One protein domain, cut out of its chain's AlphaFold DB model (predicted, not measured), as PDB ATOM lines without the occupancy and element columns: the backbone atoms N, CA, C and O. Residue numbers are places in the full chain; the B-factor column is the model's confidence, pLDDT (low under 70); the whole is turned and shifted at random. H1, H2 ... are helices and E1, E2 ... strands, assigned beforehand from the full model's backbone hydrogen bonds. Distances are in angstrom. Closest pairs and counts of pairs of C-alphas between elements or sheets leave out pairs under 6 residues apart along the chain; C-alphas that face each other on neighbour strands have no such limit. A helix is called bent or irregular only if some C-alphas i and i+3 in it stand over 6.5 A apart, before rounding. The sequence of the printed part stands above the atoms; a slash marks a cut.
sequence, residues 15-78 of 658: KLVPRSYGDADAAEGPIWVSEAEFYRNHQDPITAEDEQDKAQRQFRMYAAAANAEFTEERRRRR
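Overview. This is residues 15 to 78 of the 658 residues of an uncharacterized protein of Leptomonas pyrrhocoris (UniProt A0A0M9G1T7). One long helix, H2, sticks out as a free arm from a small head, and the arm makes most of the length. The head holds a two-stranded hairpin, E1 and E2, with a wide loop of residues 18 to 30 between its strands, and a short helix, H1, that follows directly on E2; residues 21 to 26 of the loop also stand free. The printed part has 64 residues with two named strands and two named helices, in the order E1, E2, H1, H2; the sheet has the order E1 - E2 and is antiparallel, and the class is mostly helix. The whole is extended, with a radius of gyration of the C-alphas of 18.3 A, and flat, with spans of 58 by 31 by 11 A.

Arrangement. E1, residues 15 to 17, and E2, residues 31 to 34, are antiparallel neighbours and form a hairpin, with 137 degrees between their directions. The C-alphas of Leu 16 and Trp 32 face each other at 4.5 A. Across the pair, N 17 and O 31 are within hydrogen-bond range at 2.9 A, and N 15 and O 33 at 3.0 A. A tight link joins E2 to H1, residues 35 to 40. The closest C-alphas of E1 and H1 are those of Lys 15 and Glu 35, 6.4 A apart. A short link leads from H1 to H2, residues 48 to 78. H2 is apart from H1, from E1 and from E2. In H1 and H2 every O i to N i+4 pair is within hydrogen-bond range.

Along the chain. E1 begins at C-alpha 15, at (-12.954, 24.192, -63.381), and has 6.1 A from first to last C-alpha. E2 has 9.7 A from Ile 31 to Ser 34. H1 begins at C-alpha 35, at (-17.962, 26.924, -60.464), and has 8.7 A from there to C-alpha 40. H2, with 31 residues, has 45.1 A from C-alpha 48, at (-9.109, 41.852, -41.824), to C-alpha 78, at (34.286, 30.515, -37.588), and is not bent.

Size, cuts and confidence. The two C-alphas farthest apart are those of Ala 36 and Arg 78, at 58.4 A; the first and last printed C-alphas, of Lys 15 and Arg 78, are 54.2 A apart. The printed part has no cut. The link from E1 to E2, with 13 residues, is long. Residues 39 to 78, of which 48 to 78 belong to H2, stand free. The mean pLDDT of the printed part is 81.4, and it is under 70 at residues 20 to 27 and 44 to 45.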
ATOM      1  N   LYS A  15     -14.290  23.691 -63.038       91.75
ATOM      2  CA  LYS A  15     -12.954  24.192 -63.381       91.75
ATOM      3  C   LYS A  15     -11.910  23.296 -62.711       91.75
ATOM      4  O   LYS A  15     -12.124  22.820 -61.601       91.75
ATOM      5  N   LEU A  16     -10.815  23.025 -63.415       92.06
ATOM      6  CA  LEU A  16      -9.673  22.300 -62.863       92.06
ATOM      7  C   LEU A  16      -8.774  23.338 -62.190       92.06
ATOM      8  O   LEU A  16      -8.264  24.221 -62.878       92.06
ATOM      9  N   VAL A  17      -8.635  23.265 -60.869       89.00
ATOM     10  CA  VAL A  17      -7.886  24.245 -60.072       89.00
ATOM     11  C   VAL A  17      -6.595  23.582 -59.573       89.00
ATOM     12  O   VAL A  17      -6.661  22.468 -59.039       89.00
ATOM     13  N   PRO A  18      -5.412  24.203 -59.760       84.00
ATOM     14  CA  PRO A  18      -4.183  23.760 -59.106       84.00
ATOM     15  C   PRO A  18      -4.358  23.825 -57.588       84.00
ATOM     16  O   PRO A  18      -4.856  24.821 -57.071       84.00
ATOM     17  N   ARG A  19      -3.940  22.782 -56.867       74.38
ATOM     18  CA  ARG A  19      -4.142  22.686 -55.410       74.38
ATOM     19  C   ARG A  19      -3.239  23.631 -54.593       74.38
ATOM     20  O   ARG A  19      -3.377  23.703 -53.383       74.38
ATOM     21  N   SER A  20      -2.378  24.402 -55.262       59.09
ATOM     22  CA  SER A  20      -1.396  25.347 -54.708       59.09
ATOM     23  C   SER A  20      -2.001  26.631 -54.104       59.09
ATOM     24  O   SER A  20      -1.421  27.707 -54.226       59.09
ATOM     25  N   TYR A  21      -3.180  26.535 -53.493       52.06
ATOM     26  CA  TYR A  21      -3.803  27.573 -52.671       52.06
ATOM     27  C   TYR A  21      -3.985  27.010 -51.252       52.06
ATOM     28  O   TYR A  21      -5.085  26.616 -50.874       52.06
ATOM     29  N   GLY A  22      -2.896  26.955 -50.477       46.88
ATOM     30  CA  GLY A  22      -2.949  26.771 -49.018       46.88
ATOM     31  C   GLY A  22      -2.121  25.620 -48.440       46.88
ATOM     32  O   GLY A  22      -1.452  25.847 -47.442       46.88
ATOM     33  N   ASP A  23      -2.119  24.438 -49.066       48.00
ATOM     34  CA  ASP A  23      -1.404  23.249 -48.564       48.00
ATOM     35  C   ASP A  23      -0.193  22.911 -49.443       48.00
ATOM     36  O   ASP A  23      -0.346  22.628 -50.635       48.00
ATOM     37  N   ALA A  24       1.005  22.916 -48.853       51.00
ATOM     38  CA  ALA A  24       2.255  22.587 -49.544       51.00
ATOM     39  C   ALA A  24       2.527  21.071 -49.628       51.00
ATOM     40  O   ALA A  24       3.145  20.616 -50.588       51.00
ATOM     41  N   ASP A  25       2.011  20.286 -48.675       55.50
ATOM     42  CA  ASP A  25       2.449  18.897 -48.443       55.50
ATOM     43  C   ASP A  25       1.558  17.823 -49.101       55.50
ATOM     44  O   ASP A  25       1.797  16.619 -48.987       55.50
ATOM     45  N   ALA A  26       0.515  18.229 -49.831       55.59
ATOM     46  CA  ALA A  26      -0.394  17.299 -50.495       55.59
ATOM     47  C   ALA A  26       0.160  16.829 -51.857       55.59
ATOM     48  O   ALA A  26      -0.056  17.475 -52.882       55.59
ATOM     49  N   ALA A  27       0.765  15.635 -51.900       66.62
ATOM     50  CA  ALA A  27       1.259  14.959 -53.118       66.62
ATOM     51  C   ALA A  27       0.165  14.555 -54.151       66.62
ATOM     52  O   ALA A  27       0.386  13.739 -55.049       66.62
ATOM     53  N   GLU A  28      -1.038  15.115 -54.038       71.56
ATOM     54  CA  GLU A  28      -2.215  14.804 -54.840       71.56
ATOM     55  C   GLU A  28      -2.489  15.894 -55.890       71.56
ATOM     56  O   GLU A  28      -2.577  17.083 -55.584       71.56
ATOM     57  N   GLY A  29      -2.675  15.471 -57.144       80.69
ATOM     58  CA  GLY A  29      -2.820  16.358 -58.304       80.69
ATOM     59  C   GLY A  29      -4.069  17.268 -58.333       80.69
ATOM     60  O   GLY A  29      -4.897  17.264 -57.423       80.69
ATOM     61  N   PRO A  30      -4.235  18.059 -59.412       87.88
ATOM     62  CA  PRO A  30      -5.243  19.120 -59.493       87.88
ATOM     63  C   PRO A  30      -6.688  18.601 -59.428       87.88
ATOM     64  O   PRO A  30      -7.022  17.564 -60.007       87.88
ATOM     65  N   ILE A  31      -7.564  19.372 -58.775       91.31
ATOM     66  CA  ILE A  31      -8.937  18.971 -58.431       91.31
ATOM     67  C   ILE A  31      -9.966  19.707 -59.300       91.31
ATOM     68  O   ILE A  31      -9.806  20.879 -59.649       91.31
ATOM     69  N   TRP A  32     -11.056  19.017 -59.648       92.44
ATOM     70  CA  TRP A  32     -12.231  19.619 -60.281       92.44
ATOM     71  C   TRP A  32     -13.154  20.247 -59.230       92.44
ATOM     72  O   TRP A  32     -13.923  19.535 -58.588       92.44
ATOM     73  N   VAL A  33     -13.131  21.573 -59.109       92.38
ATOM     74  CA  VAL A  33     -14.031  22.344 -58.231       92.38
ATOM     75  C   VAL A  33     -15.243  22.809 -59.041       92.38
ATOM     76  O   VAL A  33     -15.099  23.161 -60.222       92.38
ATOM     77  N   SER A  34     -16.453  22.784 -58.468       93.50
ATOM     78  CA  SER A  34     -17.613  23.344 -59.170       93.50
ATOM     79  C   SER A  34     -17.512  24.867 -59.235       93.50
ATOM     80  O   SER A  34     -16.981  25.519 -58.341       93.50
ATOM     81  N   GLU A  35     -18.031  25.472 -60.297       88.81
ATOM     82  CA  GLU A  35     -17.962  26.924 -60.464       88.81
ATOM     83  C   GLU A  35     -18.742  27.679 -59.370       88.81
ATOM     84  O   GLU A  35     -18.365  28.788 -59.007       88.81
ATOM     85  N   ALA A  36     -19.768  27.055 -58.781       85.88
ATOM     86  CA  ALA A  36     -20.506  27.606 -57.644       85.88
ATOM     87  C   ALA A  36     -19.686  27.609 -56.339       85.88
ATOM     88  O   ALA A  36     -19.729  28.591 -55.604       85.88
ATOM     89  N   GLU A  37     -18.925  26.545 -56.059       84.06
ATOM     90  CA  GLU A  37     -17.990  26.497 -54.920       84.06
ATOM     91  C   GLU A  37     -16.820  27.458 -55.135       84.06
ATOM     92  O   GLU A  37     -16.465  28.204 -54.230       84.06
ATOM     93  N   PHE A  38     -16.287  27.518 -56.361       88.56
ATOM     94  CA  PHE A  38     -15.242  28.473 -56.723       88.56
ATOM     95  C   PHE A  38     -15.674  29.915 -56.425       88.56
ATOM     96  O   PHE A  38     -14.917  30.648 -55.799       88.56
ATOM     97  N   TYR A  39     -16.893  30.318 -56.810       82.12
ATOM     98  CA  TYR A  39     -17.382  31.662 -56.494       82.12
ATOM     99  C   TYR A  39     -17.691  31.877 -55.010       82.12
ATOM    100  O   TYR A  39     -17.456  32.985 -54.548       82.12
ATOM    101  N   ARG A  40     -18.155  30.873 -54.249       79.69
ATOM    102  CA  ARG A  40     -18.331  31.018 -52.788       79.69
ATOM    103  C   ARG A  40     -17.002  31.300 -52.091       79.69
ATOM    104  O   ARG A  40     -16.873  32.334 -51.452       79.69
ATOM    105  N   ASN A  41     -15.989  30.478 -52.357       78.06
ATOM    106  CA  ASN A  41     -14.657  30.619 -51.761       78.06
ATOM    107  C   ASN A  41     -13.920  31.918 -52.168       78.06
ATOM    108  O   ASN A  41     -12.873  32.212 -51.605       78.06
ATOM    109  N   HIS A  42     -14.428  32.672 -53.155       74.75
ATOM    110  CA  HIS A  42     -13.926  34.002 -53.548       74.75
ATOM    111  C   HIS A  42     -14.901  35.149 -53.204       74.75
ATOM    112  O   HIS A  42     -14.624  36.300 -53.535       74.75
ATOM    113  N   GLN A  43     -16.067  34.852 -52.615       72.75
ATOM    114  CA  GLN A  43     -17.068  35.839 -52.191       72.75
ATOM    115  C   GLN A  43     -17.154  35.999 -50.680       72.75
ATOM    116  O   GLN A  43     -17.621  37.046 -50.237       72.75
ATOM    117  N   ASP A  44     -16.704  35.009 -49.908       68.44
ATOM    118  CA  ASP A  44     -16.427  35.207 -48.491       68.44
ATOM    119  C   ASP A  44     -15.279  36.231 -48.392       68.44
ATOM    120  O   ASP A  44     -14.168  35.938 -48.847       68.44
ATOM    121  N   PRO A  45     -15.531  37.463 -47.904       64.25
ATOM    122  CA  PRO A  45     -14.470  38.443 -47.765       64.25
ATOM    123  C   PRO A  45     -13.496  37.899 -46.727       64.25
ATOM    124  O   PRO A  45     -13.905  37.589 -45.607       64.25
ATOM    125  N   ILE A  46     -12.221  37.784 -47.102       70.75
ATOM    126  CA  ILE A  46     -11.162  37.480 -46.141       70.75
ATOM    127  C   ILE A  46     -11.279  38.547 -45.051       70.75
ATOM    128  O   ILE A  46     -11.299  39.743 -45.362       70.75
ATOM    129  N   THR A  47     -11.476  38.136 -43.799       80.69
ATOM    130  CA  THR A  47     -11.632  39.122 -42.731       80.69
ATOM    131  C   THR A  47     -10.305  39.859 -42.554       80.69
ATOM    132  O   THR A  47      -9.239  39.307 -42.829       80.69
ATOM    133  N   ALA A  48     -10.344  41.110 -42.090       70.81
ATOM    134  CA  ALA A  48      -9.109  41.852 -41.824       70.81
ATOM    135  C   ALA A  48      -8.207  41.112 -40.808       70.81
ATOM    136  O   ALA A  48      -6.986  41.219 -40.872       70.81
ATOM    137  N   GLU A  49      -8.817  40.314 -39.927       79.69
ATOM    138  CA  GLU A  49      -8.151  39.419 -38.979       79.69
ATOM    139  C   GLU A  49      -7.444  38.258 -39.710       79.69
ATOM    140  O   GLU A  49      -6.249  38.059 -39.511       79.69
ATOM    141  N   ASP A  50      -8.112  37.569 -40.646       82.56
ATOM    142  CA  ASP A  50      -7.503  36.514 -41.478       82.56
ATOM    143  C   ASP A  50      -6.348  37.025 -42.365       82.56
ATOM    144  O   ASP A  50      -5.400  36.283 -42.641       82.56
ATOM    145  N   GLU A  51      -6.424  38.263 -42.871       83.06
ATOM    146  CA  GLU A  51      -5.320  38.888 -43.619       83.06
ATOM    147  C   GLU A  51      -4.147  39.231 -42.696       83.06
ATOM    148  O   GLU A  51      -2.994  38.948 -43.035       83.06
ATOM    149  N   GLN A  52      -4.430  39.770 -41.507       87.25
ATOM    150  CA  GLN A  52      -3.420  40.093 -40.503       87.25
ATOM    151  C   GLN A  52      -2.708  38.835 -39.978       87.25
ATOM    152  O   GLN A  52      -1.483  38.843 -39.851       87.25
ATOM    153  N   ASP A  53      -3.426  37.735 -39.755       89.38
ATOM    154  CA  ASP A  53      -2.851  36.449 -39.346       89.38
ATOM    155  C   ASP A  53      -1.988  35.819 -40.446       89.38
ATOM    156  O   ASP A  53      -0.912  35.280 -40.167       89.38
ATOM    157  N   LYS A  54      -2.400  35.918 -41.718       86.19
ATOM    158  CA  LYS A  54      -1.569  35.483 -42.857       86.19
ATOM    159  C   LYS A  54      -0.294  36.315 -42.966       86.19
ATOM    160  O   LYS A  54       0.780  35.737 -43.127       86.19
ATOM    161  N   ALA A  55      -0.392  37.636 -42.813       85.62
ATOM    162  CA  ALA A  55       0.764  38.528 -42.799       85.62
ATOM    163  C   ALA A  55       1.711  38.220 -41.624       85.62
ATOM    164  O   ALA A  55       2.921  38.129 -41.822       85.62
ATOM    165  N   GLN A  56       1.184  37.958 -40.419       89.25
ATOM    166  CA  GLN A  56       1.995  37.538 -39.270       89.25
ATOM    167  C   GLN A  56       2.682  36.185 -39.492       89.25
ATOM    168  O   GLN A  56       3.854  36.036 -39.147       89.25
ATOM    169  N   ARG A  57       2.000  35.195 -40.087       91.19
ATOM    170  CA  ARG A  57       2.612  33.896 -40.428       91.19
ATOM    171  C   ARG A  57       3.729  34.047 -41.461       91.19
ATOM    172  O   ARG A  57       4.792  33.462 -41.279       91.19
ATOM    173  N   GLN A  58       3.521  34.862 -42.497       90.25
ATOM    174  CA  GLN A  58       4.564  35.187 -43.477       90.25
ATOM    175  C   GLN A  58       5.752  35.896 -42.815       90.25
ATOM    176  O   GLN A  58       6.892  35.495 -43.028       90.25
ATOM    177  N   PHE A  59       5.504  36.882 -41.948       91.38
ATOM    178  CA  PHE A  59       6.559  37.576 -41.210       91.38
ATOM    179  C   PHE A  59       7.371  36.625 -40.313       91.38
ATOM    180  O   PHE A  59       8.598  36.663 -40.340       91.38
ATOM    181  N   ARG A  60       6.712  35.714 -39.578       87.75
ATOM    182  CA  ARG A  60       7.394  34.689 -38.761       87.75
ATOM    183  C   ARG A  60       8.252  33.741 -39.605       87.75
ATOM    184  O   ARG A  60       9.360  33.424 -39.189       87.75
ATOM    185  N   MET A  61       7.779  33.335 -40.786       93.25
ATOM    186  CA  MET A  61       8.563  32.523 -41.732       93.25
ATOM    187  C   MET A  61       9.825  33.258 -42.209       93.25
ATOM    188  O   MET A  61      10.912  32.690 -42.162       93.25
ATOM    189  N   TYR A  62       9.706  34.529 -42.612       90.06
ATOM    190  CA  TYR A  62      10.863  35.328 -43.036       90.06
ATOM    191  C   TYR A  62      11.849  35.596 -41.892       90.06
ATOM    192  O   TYR A  62      13.055  35.494 -42.099       90.06
ATOM    193  N   ALA A  63      11.362  35.869 -40.677       87.44
ATOM    194  CA  ALA A  63      12.212  36.041 -39.500       87.44
ATOM    195  C   ALA A  63      12.976  34.752 -39.139       87.44
ATOM    196  O   ALA A  63      14.162  34.808 -38.818       87.44
ATOM    197  N   ALA A  64      12.329  33.584 -39.237       90.50
ATOM    198  CA  ALA A  64      12.986  32.295 -39.025       90.50
ATOM    199  C   ALA A  64      14.068  32.015 -40.084       90.50
ATOM    200  O   ALA A  64      15.168  31.595 -39.728       90.50
ATOM    201  N   ALA A  65      13.791  32.304 -41.361       89.50
ATOM    202  CA  ALA A  65      14.759  32.149 -42.447       89.50
ATOM    203  C   ALA A  65      15.982  33.070 -42.279       89.50
ATOM    204  O   ALA A  65      17.114  32.597 -42.348       89.50
ATOM    205  N   ALA A  66      15.769  34.354 -41.967       88.75
ATOM    206  CA  ALA A  66      16.852  35.310 -41.733       88.75
ATOM    207  C   ALA A  66      17.714  34.940 -40.508       88.75
ATOM    208  O   ALA A  66      18.936  35.079 -40.538       88.75
ATOM    209  N   ASN A  67      17.099  34.416 -39.440       89.38
ATOM    210  CA  ASN A  67      17.840  33.906 -38.286       89.38
ATOM    211  C   ASN A  67      18.677  32.666 -38.646       89.38
ATOM    212  O   ASN A  67      19.821  32.562 -38.202       89.38
ATOM    213  N   ALA A  68      18.147  31.750 -39.464       89.81
ATOM    214  CA  ALA A  68      18.895  30.586 -39.938       89.81
ATOM    215  C   ALA A  68      20.128  31.016 -40.755       89.81
ATOM    216  O   ALA A  68      21.245  30.638 -40.395       89.81
ATOM    217  N   GLU A  69      19.942  31.889 -41.750       89.88
ATOM    218  CA  GLU A  69      21.013  32.460 -42.580       89.88
ATOM    219  C   GLU A  69      22.081  33.175 -41.731       89.88
ATOM    220  O   GLU A  69      23.277  32.945 -41.906       89.88
ATOM    221  N   PHE A  70      21.675  33.954 -40.722       91.25
ATOM    222  CA  PHE A  70      22.613  34.598 -39.795       91.25
ATOM    223  C   PHE A  70      23.423  33.589 -38.958       91.25
ATOM    224  O   PHE A  70      24.618  33.796 -38.721       91.25
ATOM    225  N   THR A  71      22.817  32.478 -38.516       88.38
ATOM    226  CA  THR A  71      23.572  31.413 -37.827       88.38
ATOM    227  C   THR A  71      24.500  30.645 -38.765       88.38
ATOM    228  O   THR A  71      25.564  30.203 -38.332       88.38
ATOM    229  N   GLU A  72      24.139  30.495 -40.038       91.31
ATOM    230  CA  GLU A  72      24.976  29.855 -41.052       91.31
ATOM    231  C   GLU A  72      26.178  30.732 -41.425       91.31
ATOM    232  O   GLU A  72      27.309  30.255 -41.370       91.31
ATOM    233  N   GLU A  73      25.979  32.033 -41.656       92.12
ATOM    234  CA  GLU A  73      27.061  33.008 -41.860       92.12
ATOM    235  C   GLU A  73      27.991  33.088 -40.636       92.12
ATOM    236  O   GLU A  73      29.211  33.173 -40.778       92.12
ATOM    237  N   ARG A  74      27.463  32.967 -39.408       87.56
ATOM    238  CA  ARG A  74      28.304  32.885 -38.200       87.56
ATOM    239  C   ARG A  74      29.147  31.603 -38.151       87.56
ATOM    240  O   ARG A  74      30.308  31.669 -37.750       87.56
ATOM    241  N   ARG A  75      28.607  30.452 -38.577       86.00
ATOM    242  CA  ARG A  75      29.389  29.206 -38.738       86.00
ATOM    243  C   ARG A  75      30.422  29.333 -39.861       86.00
ATOM    244  O   ARG A  75      31.547  28.867 -39.703       86.00
ATOM    245  N   ARG A  76      30.073  29.998 -40.968       89.31
ATOM    246  CA  ARG A  76      30.980  30.288 -42.087       89.31
ATOM    247  C   ARG A  76      32.157  31.158 -41.642       89.31
ATOM    248  O   ARG A  76      33.288  30.864 -42.019       89.31
ATOM    249  N   ARG A  77      31.919  32.175 -40.804       85.62
ATOM    250  CA  ARG A  77      32.995  33.002 -40.230       85.62
ATOM    251  C   ARG A  77      33.933  32.212 -39.339       85.62
ATOM    252  O   ARG A  77      35.117  32.234 -39.621       85.62
ATOM    253  N   ARG A  78      33.429  31.412 -38.394       83.56
ATOM    254  CA  ARG A  78      34.286  30.515 -37.588       83.56
ATOM    255  C   ARG A  78      35.206  29.647 -38.455       83.56
ATOM    256  O   ARG A  78      36.415  29.674 -38.277       83.56
TER     257      ARG A  78